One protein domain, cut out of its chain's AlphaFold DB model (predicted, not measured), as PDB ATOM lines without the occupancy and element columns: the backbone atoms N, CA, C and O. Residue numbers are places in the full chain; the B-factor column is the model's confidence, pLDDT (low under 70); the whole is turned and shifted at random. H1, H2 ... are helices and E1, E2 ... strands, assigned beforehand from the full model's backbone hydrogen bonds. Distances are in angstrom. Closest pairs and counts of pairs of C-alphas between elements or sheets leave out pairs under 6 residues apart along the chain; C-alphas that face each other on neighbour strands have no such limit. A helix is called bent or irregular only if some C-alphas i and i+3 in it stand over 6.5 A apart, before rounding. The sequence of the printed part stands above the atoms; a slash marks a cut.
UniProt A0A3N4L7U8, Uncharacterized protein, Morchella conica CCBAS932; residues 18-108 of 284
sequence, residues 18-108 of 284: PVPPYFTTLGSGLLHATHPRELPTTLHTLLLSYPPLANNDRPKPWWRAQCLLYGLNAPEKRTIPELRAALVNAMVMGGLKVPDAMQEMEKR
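Overview. This is residues 18 to 108 of the 284 residues of an uncharacterized protein of Morchella conica CCBAS932 (UniProt A0A3N4L7U8). Helix H2 sits in the middle, with the longer helix H3 side by side with it and a small two-strand hairpin, E1 and E2, on its other side. H1 is near H3 at one end of the longest axis, while H4 lies at the other end, beside the hairpin and roughly crosswise to H2; a long unnamed stretch, residues 48 to 59, leads from H1 to H2. The printed part has 91 residues, with two named strands and four named helices in the order E1, E2, H1, H2, H3, H4; the sheet, E1 - E2, is antiparallel and the class is mostly helix. The whole is compact, with a radius of gyration of the C-alphas of 12.7 A and spans of 37 by 25 by 20 A.

Along the chain. Find C-alpha 23 at (34.553, -13.237, 35.262); there E1 begins, residues 23 to 25, and E2 follows as residues 30 to 32, each 7.0 A long. Go on to H1, residues 40 to 47, 10.2 A long, and then to H2, residues 60 to 69, 14.3 A long. At C-alpha 80, (22.790, 2.394, 35.877), you reach H3, residues 80 to 94, which is 21.7 A long. It is neither bent nor irregular, but only just: C-alphas 91 and 94 are 6.1 A apart. H4, residues 100 to 108, is 12.0 A long and ends at C-alpha 108, (34.014, -26.208, 36.469).

Arrangement. Start at the hairpin of E1 and E2, where N 24 and O 31 are 2.9 A apart and N 31 and O 24 are 2.8 A apart, within hydrogen-bond range. Residues 18 to 19 also pair antiparallel with residues 23 to 24 of E1, and residues 31 to 32 of E2 with residues 35 to 36. From E2 look to H2: their closest C-alphas, His 32 and Ala 65, are 5.0 A apart. H2 and H3 touch at a shallow tilt of 28 degrees, the same way, and their closest C-alphas, Lys 60 and Ile 80, are 6.0 A apart. H1 and H3 are close but not clearly touching, at a steep tilt of 48 degrees, opposite ways; their closest C-alphas, Leu 47 and Val 88, are 6.9 A apart. H4 is close to H2 but not clearly touching, about perpendicular at 83 degrees, with the C-alphas of Leu 69 and Met 102 closest at 7.2 A. The closest C-alphas of E2 and H4, Leu 30 and Glu 106, are 5.7 A apart. H1 and H4 are apart. In H1, H2 and H4 every O i to N i+4 pair is within hydrogen-bond range; in H3, 10 of 11 are.

Size, cuts and confidence. The two C-alphas farthest apart, those of Pro 51 and Arg 108, are 38.2 A from each other. The printed part has no cut, and the link from H1 to H2, 12 residues, is long. Look at the B-factor column: the mean pLDDT of the printed part is 93.4, and no printed residue is under 70.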
ATOM      1  N   PRO A  18      41.230 -15.658  36.446       90.44
ATOM      2  CA  PRO A  18      40.384 -15.104  35.395       90.44
ATOM      3  C   PRO A  18      39.617 -16.197  34.647       90.44
ATOM      4  O   PRO A  18      40.181 -17.213  34.241       90.44
ATOM      5  N   VAL A  19      38.328 -15.946  34.430       89.12
ATOM      6  CA  VAL A  19      37.388 -16.800  33.701       89.12
ATOM      7  C   VAL A  19      36.806 -15.967  32.549       89.12
ATOM      8  O   VAL A  19      35.914 -15.143  32.765       89.12
ATOM      9  N   PRO A  20      37.333 -16.114  31.318       84.38
ATOM     10  CA  PRO A  20      36.860 -15.346  30.171       84.38
ATOM     11  C   PRO A  20      35.357 -15.551  29.900       84.38
ATOM     12  O   PRO A  20      34.853 -16.655  30.112       84.38
ATOM     13  N   PRO A  21      34.637 -14.537  29.383       84.38
ATOM     14  CA  PRO A  21      35.153 -13.238  28.942       84.38
ATOM     15  C   PRO A  21      35.270 -12.163  30.039       84.38
ATOM     16  O   PRO A  21      36.090 -11.262  29.883       84.38
ATOM     17  N   TYR A  22      34.485 -12.228  31.125       87.94
ATOM     18  CA  TYR A  22      34.331 -11.101  32.070       87.94
ATOM     19  C   TYR A  22      34.435 -11.469  33.560       87.94
ATOM     20  O   TYR A  22      34.235 -10.602  34.414       87.94
ATOM     21  N   PHE A  23      34.698 -12.733  33.897       93.69
ATOM     22  CA  PHE A  23      34.553 -13.237  35.262       93.69
ATOM     23  C   PHE A  23      35.899 -13.541  35.933       93.69
ATOM     24  O   PHE A  23      36.940 -13.670  35.288       93.69
ATOM     25  N   THR A  24      35.876 -13.686  37.254       93.75
ATOM     26  CA  THR A  24      36.948 -14.307  38.043       93.75
ATOM     27  C   THR A  24      36.357 -15.320  39.026       93.75
ATOM     28  O   THR A  24      35.163 -15.284  39.323       93.75
ATOM     29  N   THR A  25      37.176 -16.242  39.537       92.62
ATOM     30  CA  THR A  25      36.786 -17.191  40.595       92.62
ATOM     31  C   THR A  25      37.776 -17.187  41.760       92.62
ATOM     32  O   THR A  25      38.985 -17.037  41.572       92.62
ATOM     33  N   LEU A  26      37.238 -17.386  42.967       89.50
ATOM     34  CA  LEU A  26      37.964 -17.673  44.212       89.50
ATOM     35  C   LEU A  26      37.642 -19.081  44.764       89.50
ATOM     36  O   LEU A  26      37.868 -19.373  45.936       89.50
ATOM     37  N   GLY A  27      37.062 -19.963  43.942       87.75
ATOM     38  CA  GLY A  27      36.634 -21.306  44.349       87.75
ATOM     39  C   GLY A  27      35.288 -21.374  45.082       87.75
ATOM     40  O   GLY A  27      34.798 -22.477  45.320       87.75
ATOM     41  N   SER A  28      34.693 -20.223  45.409       88.25
ATOM     42  CA  SER A  28      33.409 -20.064  46.111       88.25
ATOM     43  C   SER A  28      32.286 -19.470  45.247       88.25
ATOM     44  O   SER A  28      31.195 -19.234  45.758       88.25
ATOM     45  N   GLY A  29      32.534 -19.225  43.958       91.44
ATOM     46  CA  GLY A  29      31.565 -18.629  43.037       91.44
ATOM     47  C   GLY A  29      32.229 -17.904  41.868       91.44
ATOM     48  O   GLY A  29      33.451 -17.717  41.853       91.44
ATOM     49  N   LEU A  30      31.410 -17.478  40.903       93.81
ATOM     50  CA  LEU A  30      31.818 -16.512  39.883       93.81
ATOM     51  C   LEU A  30      31.646 -15.080  40.402       93.81
ATOM     52  O   LEU A  30      30.655 -14.741  41.051       93.81
ATOM     53  N   LEU A  31      32.620 -14.242  40.073       94.88
ATOM     54  CA  LEU A  31      32.679 -12.820  40.388       94.88
ATOM     55  C   LEU A  31      32.773 -12.030  39.082       94.88
ATOM     56  O   LEU A  31      33.419 -12.478  38.138       94.88
ATOM     57  N   HIS A  32      32.212 -10.826  39.040       94.19
ATOM     58  CA  HIS A  32      32.461  -9.861  37.966       94.19
ATOM     59  C   HIS A  32      32.933  -8.544  38.579       94.19
ATOM     60  O   HIS A  32      32.226  -7.959  39.399       94.19
ATOM     61  N   ALA A  33      34.120  -8.069  38.182       92.44
ATOM     62  CA  ALA A  33      34.753  -6.874  38.754       92.44
ATOM     63  C   ALA A  33      34.716  -6.874  40.302       92.44
ATOM     64  O   ALA A  33      34.190  -5.952  40.910       92.44
ATOM     65  N   THR A  34      35.209  -7.970  40.900       92.88
ATOM     66  CA  THR A  34      35.200  -8.316  42.343       92.88
ATOM     67  C   THR A  34      33.833  -8.459  43.029       92.88
ATOM     68  O   THR A  34      33.786  -8.918  44.169       92.88
ATOM     69  N   HIS A  35      32.717  -8.180  42.353       94.94
ATOM     70  CA  HIS A  35      31.380  -8.342  42.923       94.94
ATOM     71  C   HIS A  35      30.820  -9.766  42.712       94.94
ATOM     72  O   HIS A  35      30.828 -10.253  41.576       94.94
ATOM     73  N   PRO A  36      30.315 -10.433  43.770       95.06
ATOM     74  CA  PRO A  36      29.614 -11.711  43.666       95.06
ATOM     75  C   PRO A  36      28.165 -11.541  43.192       95.06
ATOM     76  O   PRO A  36      27.614 -10.436  43.168       95.06
ATOM     77  N   ARG A  37      27.534 -12.667  42.847       95.12
ATOM     78  CA  ARG A  37      26.098 -12.753  42.563       95.12
ATOM     79  C   ARG A  37      25.307 -12.652  43.868       95.12
ATOM     80  O   ARG A  37      25.457 -13.499  44.744       95.12
ATOM     81  N   GLU A  38      24.446 -11.649  43.974       96.00
ATOM     82  CA  GLU A  38      23.448 -11.547  45.043       96.00
ATOM     83  C   GLU A  38      22.324 -12.556  44.797       96.00
ATOM     84  O   GLU A  38      21.984 -12.830  43.645       96.00
ATOM     85  N   LEU A  39      21.716 -13.102  45.852       94.19
ATOM     86  CA  LEU A  39      20.596 -14.040  45.712       94.19
ATOM     87  C   LEU A  39      19.352 -13.349  45.112       94.19
ATOM     88  O   LEU A  39      19.148 -12.158  45.363       94.19
ATOM     89  N   PRO A  40      18.471 -14.069  44.384       94.12
ATOM     90  CA  PRO A  40      17.265 -13.474  43.801       94.12
ATOM     91  C   PRO A  40      16.349 -12.840  44.855       94.12
ATOM     92  O   PRO A  40      15.766 -11.788  44.616       94.12
ATOM     93  N   THR A  41      16.273 -13.446  46.044       93.69
ATOM     94  CA  THR A  41      15.544 -12.922  47.207       93.69
ATOM     95  C   THR A  41      16.149 -11.616  47.720       93.69
ATOM     96  O   THR A  41      15.424 -10.642  47.894       93.69
ATOM     97  N   THR A  42      17.475 -11.546  47.878       95.00
ATOM     98  CA  THR A  42      18.184 -10.312  48.258       95.00
ATOM     99  C   THR A  42      17.947  -9.199  47.239       95.00
ATOM    100  O   THR A  42      17.630  -8.075  47.621       95.00
ATOM    101  N   LEU A  43      18.040  -9.499  45.939       95.00
ATOM    102  CA  LEU A  43      17.751  -8.526  44.883       95.00
ATOM    103  C   LEU A  43      16.282  -8.089  44.880       95.00
ATOM    104  O   LEU A  43      16.008  -6.929  44.588       95.00
ATOM    105  N   HIS A  44      15.347  -8.961  45.264       94.06
ATOM    106  CA  HIS A  44      13.933  -8.604  45.374       94.06
ATOM    107  C   HIS A  44      13.723  -7.584  46.491       94.06
ATOM    108  O   HIS A  44      13.116  -6.537  46.263       94.06
ATOM    109  N   THR A  45      14.293  -7.841  47.669       94.19
ATOM    110  CA  THR A  45      14.258  -6.899  48.794       94.19
ATOM    111  C   THR A  45      14.931  -5.573  48.440       94.19
ATOM    112  O   THR A  45      14.402  -4.515  48.755       94.19
ATOM    113  N   LEU A  46      16.072  -5.596  47.745       94.50
ATOM    114  CA  LEU A  46      16.783  -4.370  47.375       94.50
ATOM    115  C   LEU A  46      16.063  -3.551  46.293       94.50
ATOM    116  O   LEU A  46      16.083  -2.326  46.351       94.50
ATOM    117  N   LEU A  47      15.478  -4.188  45.276       94.06
ATOM    118  CA  LEU A  47      14.999  -3.483  44.079       94.06
ATOM    119  C   LEU A  47      13.490  -3.219  44.062       94.06
ATOM    120  O   LEU A  47      13.078  -2.275  43.384       94.06
ATOM    121  N   LEU A  48      12.697  -4.034  44.769       92.31
ATOM    122  CA  LEU A  48      11.229  -4.032  44.711       92.31
ATOM    123  C   LEU A  48      10.551  -3.750  46.062       92.31
ATOM    124  O   LEU A  48       9.409  -3.295  46.068       92.31
ATOM    125  N   SER A  49      11.212  -3.986  47.201       91.75
ATOM    126  CA  SER A  49      10.679  -3.574  48.510       91.75
ATOM    127  C   SER A  49      10.929  -2.087  48.785       91.75
ATOM    128  O   SER A  49      11.829  -1.478  48.211       91.75
ATOM    129  N   TYR A  50      10.111  -1.487  49.654       87.06
ATOM    130  CA  TYR A  50      10.176  -0.059  49.970       87.06
ATOM    131  C   TYR A  50      11.017   0.223  51.234       87.06
ATOM    132  O   TYR A  50      10.831  -0.478  52.231       87.06
ATOM    133  N   PRO A  51      11.873   1.266  51.249       86.88
ATOM    134  CA  PRO A  51      12.267   2.094  50.107       86.88
ATOM    135  C   PRO A  51      13.230   1.329  49.177       86.88
ATOM    136  O   PRO A  51      14.163   0.689  49.664       86.88
ATOM    137  N   PRO A  52      13.049   1.395  47.846       90.38
ATOM    138  CA  PRO A  52      13.878   0.631  46.925       90.38
ATOM    139  C   PRO A  52      15.250   1.296  46.750       90.38
ATOM    140  O   PRO A  52      15.338   2.514  46.591       90.38
ATOM    141  N   LEU A  53      16.308   0.481  46.703       92.94
ATOM    142  CA  LEU A  53      17.716   0.876  46.544       92.94
ATOM    143  C   LEU A  53      17.879   1.977  45.486       92.94
ATOM    144  O   LEU A  53      17.400   1.827  44.360       92.94
ATOM    145  N   ALA A  54      18.552   3.080  45.803       93.31
ATOM    146  CA  ALA A  54      18.783   4.154  44.846       93.31
ATOM    147  C   ALA A  54      19.898   3.781  43.856       93.31
ATOM    148  O   ALA A  54      20.785   2.971  44.126       93.31
ATOM    149  N   ASN A  55      19.882   4.402  42.674       92.38
ATOM    150  CA  ASN A  55      20.846   4.089  41.610       92.38
ATOM    151  C   ASN A  55      22.306   4.362  42.031       92.38
ATOM    152  O   ASN A  55      23.217   3.700  41.540       92.38
ATOM    153  N   ASN A  56      22.521   5.305  42.952       92.44
ATOM    154  CA  ASN A  56      23.847   5.718  43.412       92.44
ATOM    155  C   ASN A  56      24.375   4.884  44.596       92.44
ATOM    156  O   ASN A  56      25.566   4.950  44.886       92.44
ATOM    157  N   ASP A  57      23.532   4.070  45.242       94.88
ATOM    158  CA  ASP A  57      23.898   3.286  46.436       94.88
ATOM    159  C   ASP A  57      24.852   2.125  46.113       94.88
ATOM    160  O   ASP A  57      25.516   1.568  46.990       94.88
ATOM    161  N   ARG A  58      24.921   1.736  44.836       95.88
ATOM    162  CA  ARG A  58      25.825   0.706  44.322       95.88
ATOM    163  C   ARG A  58      26.556   1.216  43.078       95.88
ATOM    164  O   ARG A  58      25.934   1.835  42.214       95.88
ATOM    165  N   PRO A  59      27.861   0.930  42.932       96.31
ATOM    166  CA  PRO A  59      28.640   1.416  41.802       96.31
ATOM    167  C   PRO A  59      28.260   0.668  40.513       96.31
ATOM    168  O   PRO A  59      27.847  -0.492  40.544       96.31
ATOM    169  N   LYS A  60      28.443   1.302  39.345       96.19
ATOM    170  CA  LYS A  60      28.108   0.715  38.027       96.19
ATOM    171  C   LYS A  60      28.649  -0.719  37.794       96.19
ATOM    172  O   LYS A  60      27.899  -1.522  37.233       96.19
ATOM    173  N   PRO A  61      29.874  -1.097  38.225       96.31
ATOM    174  CA  PRO A  61      30.357  -2.474  38.115       96.31
ATOM    175  C   PRO A  61      29.520  -3.506  38.882       96.31
ATOM    176  O   PRO A  61      29.381  -4.621  38.386       96.31
ATOM    177  N   TRP A  62      28.916  -3.148  40.024       97.25
ATOM    178  CA  TRP A  62      28.025  -4.037  40.785       97.25
ATOM    179  C   TRP A  62      26.724  -4.293  40.024       97.25
ATOM    180  O   TRP A  62      26.348  -5.445  39.832       97.25
ATOM    181  N   TRP A  63      26.085  -3.241  39.497       97.25
ATOM    182  CA  TRP A  63      24.871  -3.375  38.677       97.25
ATOM    183  C   TRP A  63      25.110  -4.273  37.460       97.25
ATOM    184  O   TRP A  63      24.326  -5.177  37.173       97.25
ATOM    185  N   ARG A  64      26.245  -4.070  36.779       96.75
ATOM    186  CA  ARG A  64      26.658  -4.889  35.636       96.75
ATOM    187  C   ARG A  64      26.996  -6.328  36.036       96.75
ATOM    188  O   ARG A  64      26.649  -7.240  35.291       96.75
ATOM    189  N   ALA A  65      27.621  -6.534  37.198       96.62
ATOM    190  CA  ALA A  65      27.900  -7.863  37.734       96.62
ATOM    191  C   ALA A  65      26.609  -8.657  37.941       96.62
ATOM    192  O   ALA A  65      26.519  -9.778  37.448       96.62
ATOM    193  N   GLN A  66      25.590  -8.061  38.575       97.12
ATOM    194  CA  GLN A  66      24.305  -8.737  38.760       97.12
ATOM    195  C   GLN A  66      23.677  -9.108  37.414       97.12
ATOM    196  O   GLN A  66      23.313 -10.263  37.222       97.12
ATOM    197  N   CYS A  67      23.631  -8.192  36.438       96.50
ATOM    198  CA  CYS A  67      23.124  -8.529  35.106       96.50
ATOM    199  C   CYS A  67      23.856  -9.735  34.485       96.50
ATOM    200  O   CYS A  67      23.214 -10.716  34.117       96.50
ATOM    201  N   LEU A  68      25.191  -9.691  34.405       95.69
ATOM    202  CA  LEU A  68      25.985 -10.726  33.732       95.69
ATOM    203  C   LEU A  68      25.949 -12.078  34.459       95.69
ATOM    204  O   LEU A  68      25.899 -13.118  33.806       95.69
ATOM    205  N   LEU A  69      25.932 -12.085  35.795       95.25
ATOM    206  CA  LEU A  69      25.889 -13.310  36.607       95.25
ATOM    207  C   LEU A  69      24.520 -14.019  36.565       95.25
ATOM    208  O   LEU A  69      24.433 -15.195  36.926       95.25
ATOM    209  N   TYR A  70      23.489 -13.328  36.069       95.88
ATOM    210  CA  TYR A  70      22.172 -13.865  35.708       95.88
ATOM    211  C   TYR A  70      21.957 -13.998  34.186       95.88
ATOM    212  O   TYR A  70      20.842 -14.236  33.734       95.88
ATOM    213  N   GLY A  71      23.011 -13.861  33.372       93.56
ATOM    214  CA  GLY A  71      22.945 -14.018  31.912       93.56
ATOM    215  C   GLY A  71      22.263 -12.877  31.151       93.56
ATOM    216  O   GLY A  71      22.048 -12.991  29.946       93.56
ATOM    217  N   LEU A  72      21.935 -11.765  31.814       94.38
ATOM    218  CA  LEU A  72      21.361 -10.591  31.163       94.38
ATOM    219  C   LEU A  72      22.445  -9.830  30.392       94.38
ATOM    220  O   LEU A  72      23.519  -9.531  30.918       94.38
ATOM    221  N   ASN A  73      22.138  -9.443  29.152       92.62
ATOM    222  CA  ASN A  73      23.047  -8.649  28.331       92.62
ATOM    223  C   ASN A  73      23.282  -7.261  28.958       92.62
ATOM    224  O   ASN A  73      22.357  -6.451  29.058       92.62
ATOM    225  N   ALA A  74      24.524  -6.983  29.357       93.69
ATOM    226  CA  ALA A  74      24.937  -5.741  30.006       93.69
ATOM    227  C   ALA A  74      26.270  -5.221  29.429       93.69
ATOM    228  O   ALA A  74      27.336  -5.408  30.034       93.69
ATOM    229  N   PRO A  75      26.234  -4.565  28.252       92.19
ATOM    230  CA  PRO A  75      27.421  -3.991  27.638       92.19
ATOM    231  C   PRO A  75      27.900  -2.763  28.421       92.19
ATOM    232  O   PRO A  75      27.117  -2.068  29.070       92.19
ATOM    233  N   GLU A  76      29.195  -2.459  28.320       91.94
ATOM    234  CA  GLU A  76      29.886  -1.462  29.160       91.94
ATOM    235  C   GLU A  76      29.248  -0.066  29.101       91.94
ATOM    236  O   GLU A  76      29.300   0.702  30.064       91.94
ATOM    237  N   LYS A  77      28.638   0.257  27.956       94.06
ATOM    238  CA  LYS A  77      28.038   1.558  27.656       94.06
ATOM    239  C   LYS A  77      26.726   1.817  28.409       94.06
ATOM    240  O   LYS A  77      26.409   2.985  28.597       94.06
ATOM    241  N   ARG A  78      26.008   0.786  28.886       94.81
ATOM    242  CA  ARG A  78      24.707   0.974  29.560       94.81
ATOM    243  C   ARG A  78      24.798   1.864  30.796       94.81
ATOM    244  O   ARG A  78      25.791   1.827  31.531       94.81
ATOM    245  N   THR A  79      23.756   2.643  31.047       97.38
ATOM    246  CA  THR A  79      23.635   3.452  32.268       97.38
ATOM    247  C   THR A  79      23.151   2.605  33.454       97.38
ATOM    248  O   THR A  79      22.645   1.496  33.279       97.38
ATOM    249  N   ILE A  80      23.314   3.096  34.691       97.50
ATOM    250  CA  ILE A  80      22.790   2.394  35.877       97.50
ATOM    251  C   ILE A  80      21.257   2.209  35.809       97.50
ATOM    252  O   ILE A  80      20.814   1.083  36.046       97.50
ATOM    253  N   PRO A  81      20.443   3.225  35.440       97.19
ATOM    254  CA  PRO A  81      19.002   3.052  35.251       97.19
ATOM    255  C   PRO A  81      18.634   1.914  34.289       97.19
ATOM    256  O   PRO A  81      17.759   1.117  34.609       97.19
ATOM    257  N   GLU A  82      19.331   1.776  33.156       97.31
ATOM    258  CA  GLU A  82      19.091   0.690  32.190       97.31
ATOM    259  C   GLU A  82      19.431  -0.695  32.757       97.31
ATOM    260  O   GLU A  82      18.701  -1.659  32.528       97.31
ATOM    261  N   LEU A  83      20.541  -0.814  33.496       97.06
ATOM    262  CA  LEU A  83      20.948  -2.069  34.141       97.06
ATOM    263  C   LEU A  83      19.945  -2.478  35.228       97.06
ATOM    264  O   LEU A  83      19.527  -3.635  35.284       97.06
ATOM    265  N   ARG A  84      19.501  -1.514  36.044       97.00
ATOM    266  CA  ARG A  84      18.447  -1.713  37.043       97.00
ATOM    267  C   ARG A  84      17.126  -2.127  36.398       97.00
ATOM    268  O   ARG A  84      16.518  -3.089  36.855       97.00
ATOM    269  N   ALA A  85      16.694  -1.432  35.346       95.94
ATOM    270  CA  ALA A  85      15.459  -1.746  34.633       95.94
ATOM    271  C   ALA A  85      15.503  -3.155  34.021       95.94
ATOM    272  O   ALA A  85      14.527  -3.890  34.123       95.94
ATOM    273  N   ALA A  86      16.646  -3.572  33.462       95.88
ATOM    274  CA  ALA A  86      16.830  -4.932  32.955       95.88
ATOM    275  C   ALA A  86      16.710  -5.999  34.060       95.88
ATOM    276  O   ALA A  86      16.057  -7.018  33.842       95.88
ATOM    277  N   LEU A  87      17.293  -5.760  35.243       95.69
ATOM    278  CA  LEU A  87      17.156  -6.652  36.403       95.69
ATOM    279  C   LEU A  87      15.704  -6.724  36.888       95.69
ATOM    280  O   LEU A  87      15.155  -7.816  36.978       95.69
ATOM    281  N   VAL A  88      15.068  -5.576  37.140       95.50
ATOM    282  CA  VAL A  88      13.666  -5.495  37.589       95.50
ATOM    283  C   VAL A  88      12.726  -6.198  36.607       95.50
ATOM    284  O   VAL A  88      11.904  -7.007  37.027       95.50
ATOM    285  N   ASN A  89      12.885  -5.963  35.304       95.12
ATOM    286  CA  ASN A  89      12.066  -6.607  34.279       95.12
ATOM    287  C   ASN A  89      12.255  -8.139  34.275       95.12
ATOM    288  O   ASN A  89      11.279  -8.883  34.306       95.12
ATOM    289  N   ALA A  90      13.500  -8.628  34.342       94.00
ATOM    290  CA  ALA A  90      13.780 -10.064  34.437       94.00
ATOM    291  C   ALA A  90      13.199 -10.711  35.712       94.00
ATOM    292  O   ALA A  90      12.754 -11.858  35.680       94.00
ATOM    293  N   MET A  91      13.164  -9.974  36.828       93.69
ATOM    294  CA  MET A  91      12.541 -10.432  38.072       93.69
ATOM    295  C   MET A  91      11.023 -10.568  37.943       93.69
ATOM    296  O   MET A  91      10.484 -11.602  38.332       93.69
ATOM    297  N   VAL A  92      10.356  -9.563  37.369       92.00
ATOM    298  CA  VAL A  92       8.890  -9.520  37.225       92.00
ATOM    299  C   VAL A  92       8.380 -10.510  36.168       92.00
ATOM    300  O   VAL A  92       7.362 -11.156  36.389       92.00
ATOM    301  N   MET A  93       9.085 -10.672  35.044       88.62
ATOM    302  CA  MET A  93       8.592 -11.449  33.894       88.62
ATOM    303  C   MET A  93       8.706 -12.976  34.029       88.62
ATOM    304  O   MET A  93       8.002 -13.696  33.325       88.62
ATOM    305  N   GLY A  94       9.601 -13.496  34.875       80.19
ATOM    306  CA  GLY A  94       9.813 -14.952  34.977       80.19
ATOM    307  C   GLY A  94      10.623 -15.440  36.180       80.19
ATOM    308  O   GLY A  94      10.953 -16.630  36.257       80.19
ATOM    309  N   GLY A  95      10.948 -14.542  37.114       84.19
ATOM    310  CA  GLY A  95      11.881 -14.801  38.203       84.19
ATOM    311  C   GLY A  95      13.337 -14.838  37.729       84.19
ATOM    312  O   GLY A  95      13.684 -15.411  36.697       84.19
ATOM    313  N   LEU A  96      14.226 -14.239  38.519       91.69
ATOM    314  CA  LEU A  96      15.645 -14.148  38.184       91.69
ATOM    315  C   LEU A  96      16.340 -15.500  38.423       91.69
ATOM    316  O   LEU A  96      16.571 -15.898  39.565       91.69
ATOM    317  N   LYS A  97      16.651 -16.216  37.338       91.88
ATOM    318  CA  LYS A  97      17.284 -17.546  37.356       91.88
ATOM    319  C   LYS A  97      18.699 -17.484  36.788       91.88
ATOM    320  O   LYS A  97      18.967 -16.735  35.854       91.88
ATOM    321  N   VAL A  98      19.606 -18.282  37.349       92.81
ATOM    322  CA  VAL A  98      20.981 -18.419  36.844       92.81
ATOM    323  C   VAL A  98      20.975 -19.400  35.666       92.81
ATOM    324  O   VAL A  98      20.590 -20.549  35.885       92.81
ATOM    325  N   PRO A  99      21.413 -19.010  34.453       93.69
ATOM    326  CA  PRO A  99      21.463 -19.924  33.311       93.69
ATOM    327  C   PRO A  99      22.370 -21.129  33.572       93.69
ATOM    328  O   PRO A  99      23.431 -20.979  34.181       93.69
ATOM    329  N   ASP A 100      22.019 -22.300  33.045       94.69
ATOM    330  CA  ASP A 100      22.774 -23.540  33.282       94.69
ATOM    331  C   ASP A 100      24.238 -23.433  32.832       94.69
ATOM    332  O   ASP A 100      25.138 -23.860  33.549       94.69
ATOM    333  N   ALA A 101      24.503 -22.742  31.717       91.94
ATOM    334  CA  ALA A 101      25.860 -22.450  31.249       91.94
ATOM    335  C   ALA A 101      26.702 -21.658  32.275       91.94
ATOM    336  O   ALA A 101      27.909 -21.873  32.388       91.94
ATOM    337  N   MET A 102      26.075 -20.770  33.059       92.56
ATOM    338  CA  MET A 102      26.744 -20.051  34.150       92.56
ATOM    339  C   MET A 102      26.986 -20.963  35.356       92.56
ATOM    340  O   MET A 102      28.058 -20.895  35.955       92.56
ATOM    341  N   GLN A 103      26.040 -21.848  35.686       93.94
ATOM    342  CA  GLN A 103      26.204 -22.829  36.767       93.94
ATOM    343  C   GLN A 103      27.298 -23.861  36.446       93.94
ATOM    344  O   GLN A 103      28.105 -24.208  37.311       93.94
ATOM    345  N   GLU A 104      27.369 -24.335  35.198       94.56
ATOM    346  CA  GLU A 104      28.403 -25.265  34.745       94.56
ATOM    347  C   GLU A 104      29.785 -24.603  34.752       94.56
ATOM    348  O   GLU A 104      30.730 -25.169  35.308       94.56
ATOM    349  N   MET A 105      29.899 -23.381  34.214       93.62
ATOM    350  CA  MET A 105      31.129 -22.582  34.264       93.62
ATOM    351  C   MET A 105      31.597 -22.377  35.711       93.62
ATOM    352  O   MET A 105      32.760 -22.626  36.031       93.62
ATOM    353  N   GLU A 106      30.684 -22.000  36.607       94.12
ATOM    354  CA  GLU A 106      30.952 -21.829  38.033       94.12
ATOM    355  C   GLU A 106      31.457 -23.129  38.677       94.12
ATOM    356  O   GLU A 106      32.517 -23.141  39.304       94.12
ATOM    357  N   LYS A 107      30.765 -24.256  38.467       94.62
ATOM    358  CA  LYS A 107      31.155 -25.577  38.989       94.62
ATOM    359  C   LYS A 107      32.527 -26.021  38.470       94.62
ATOM    360  O   LYS A 107      33.351 -26.511  39.250       94.62
ATOM    361  N   ARG A 108      32.777 -25.840  37.171       94.75
ATOM    362  CA  ARG A 108      34.014 -26.208  36.469       94.75
ATOM    363  C   ARG A 108      35.209 -25.410  36.980       94.75
ATOM    364  O   ARG A 108      36.207 -26.004  37.394       94.75
TER     365      ARG A 108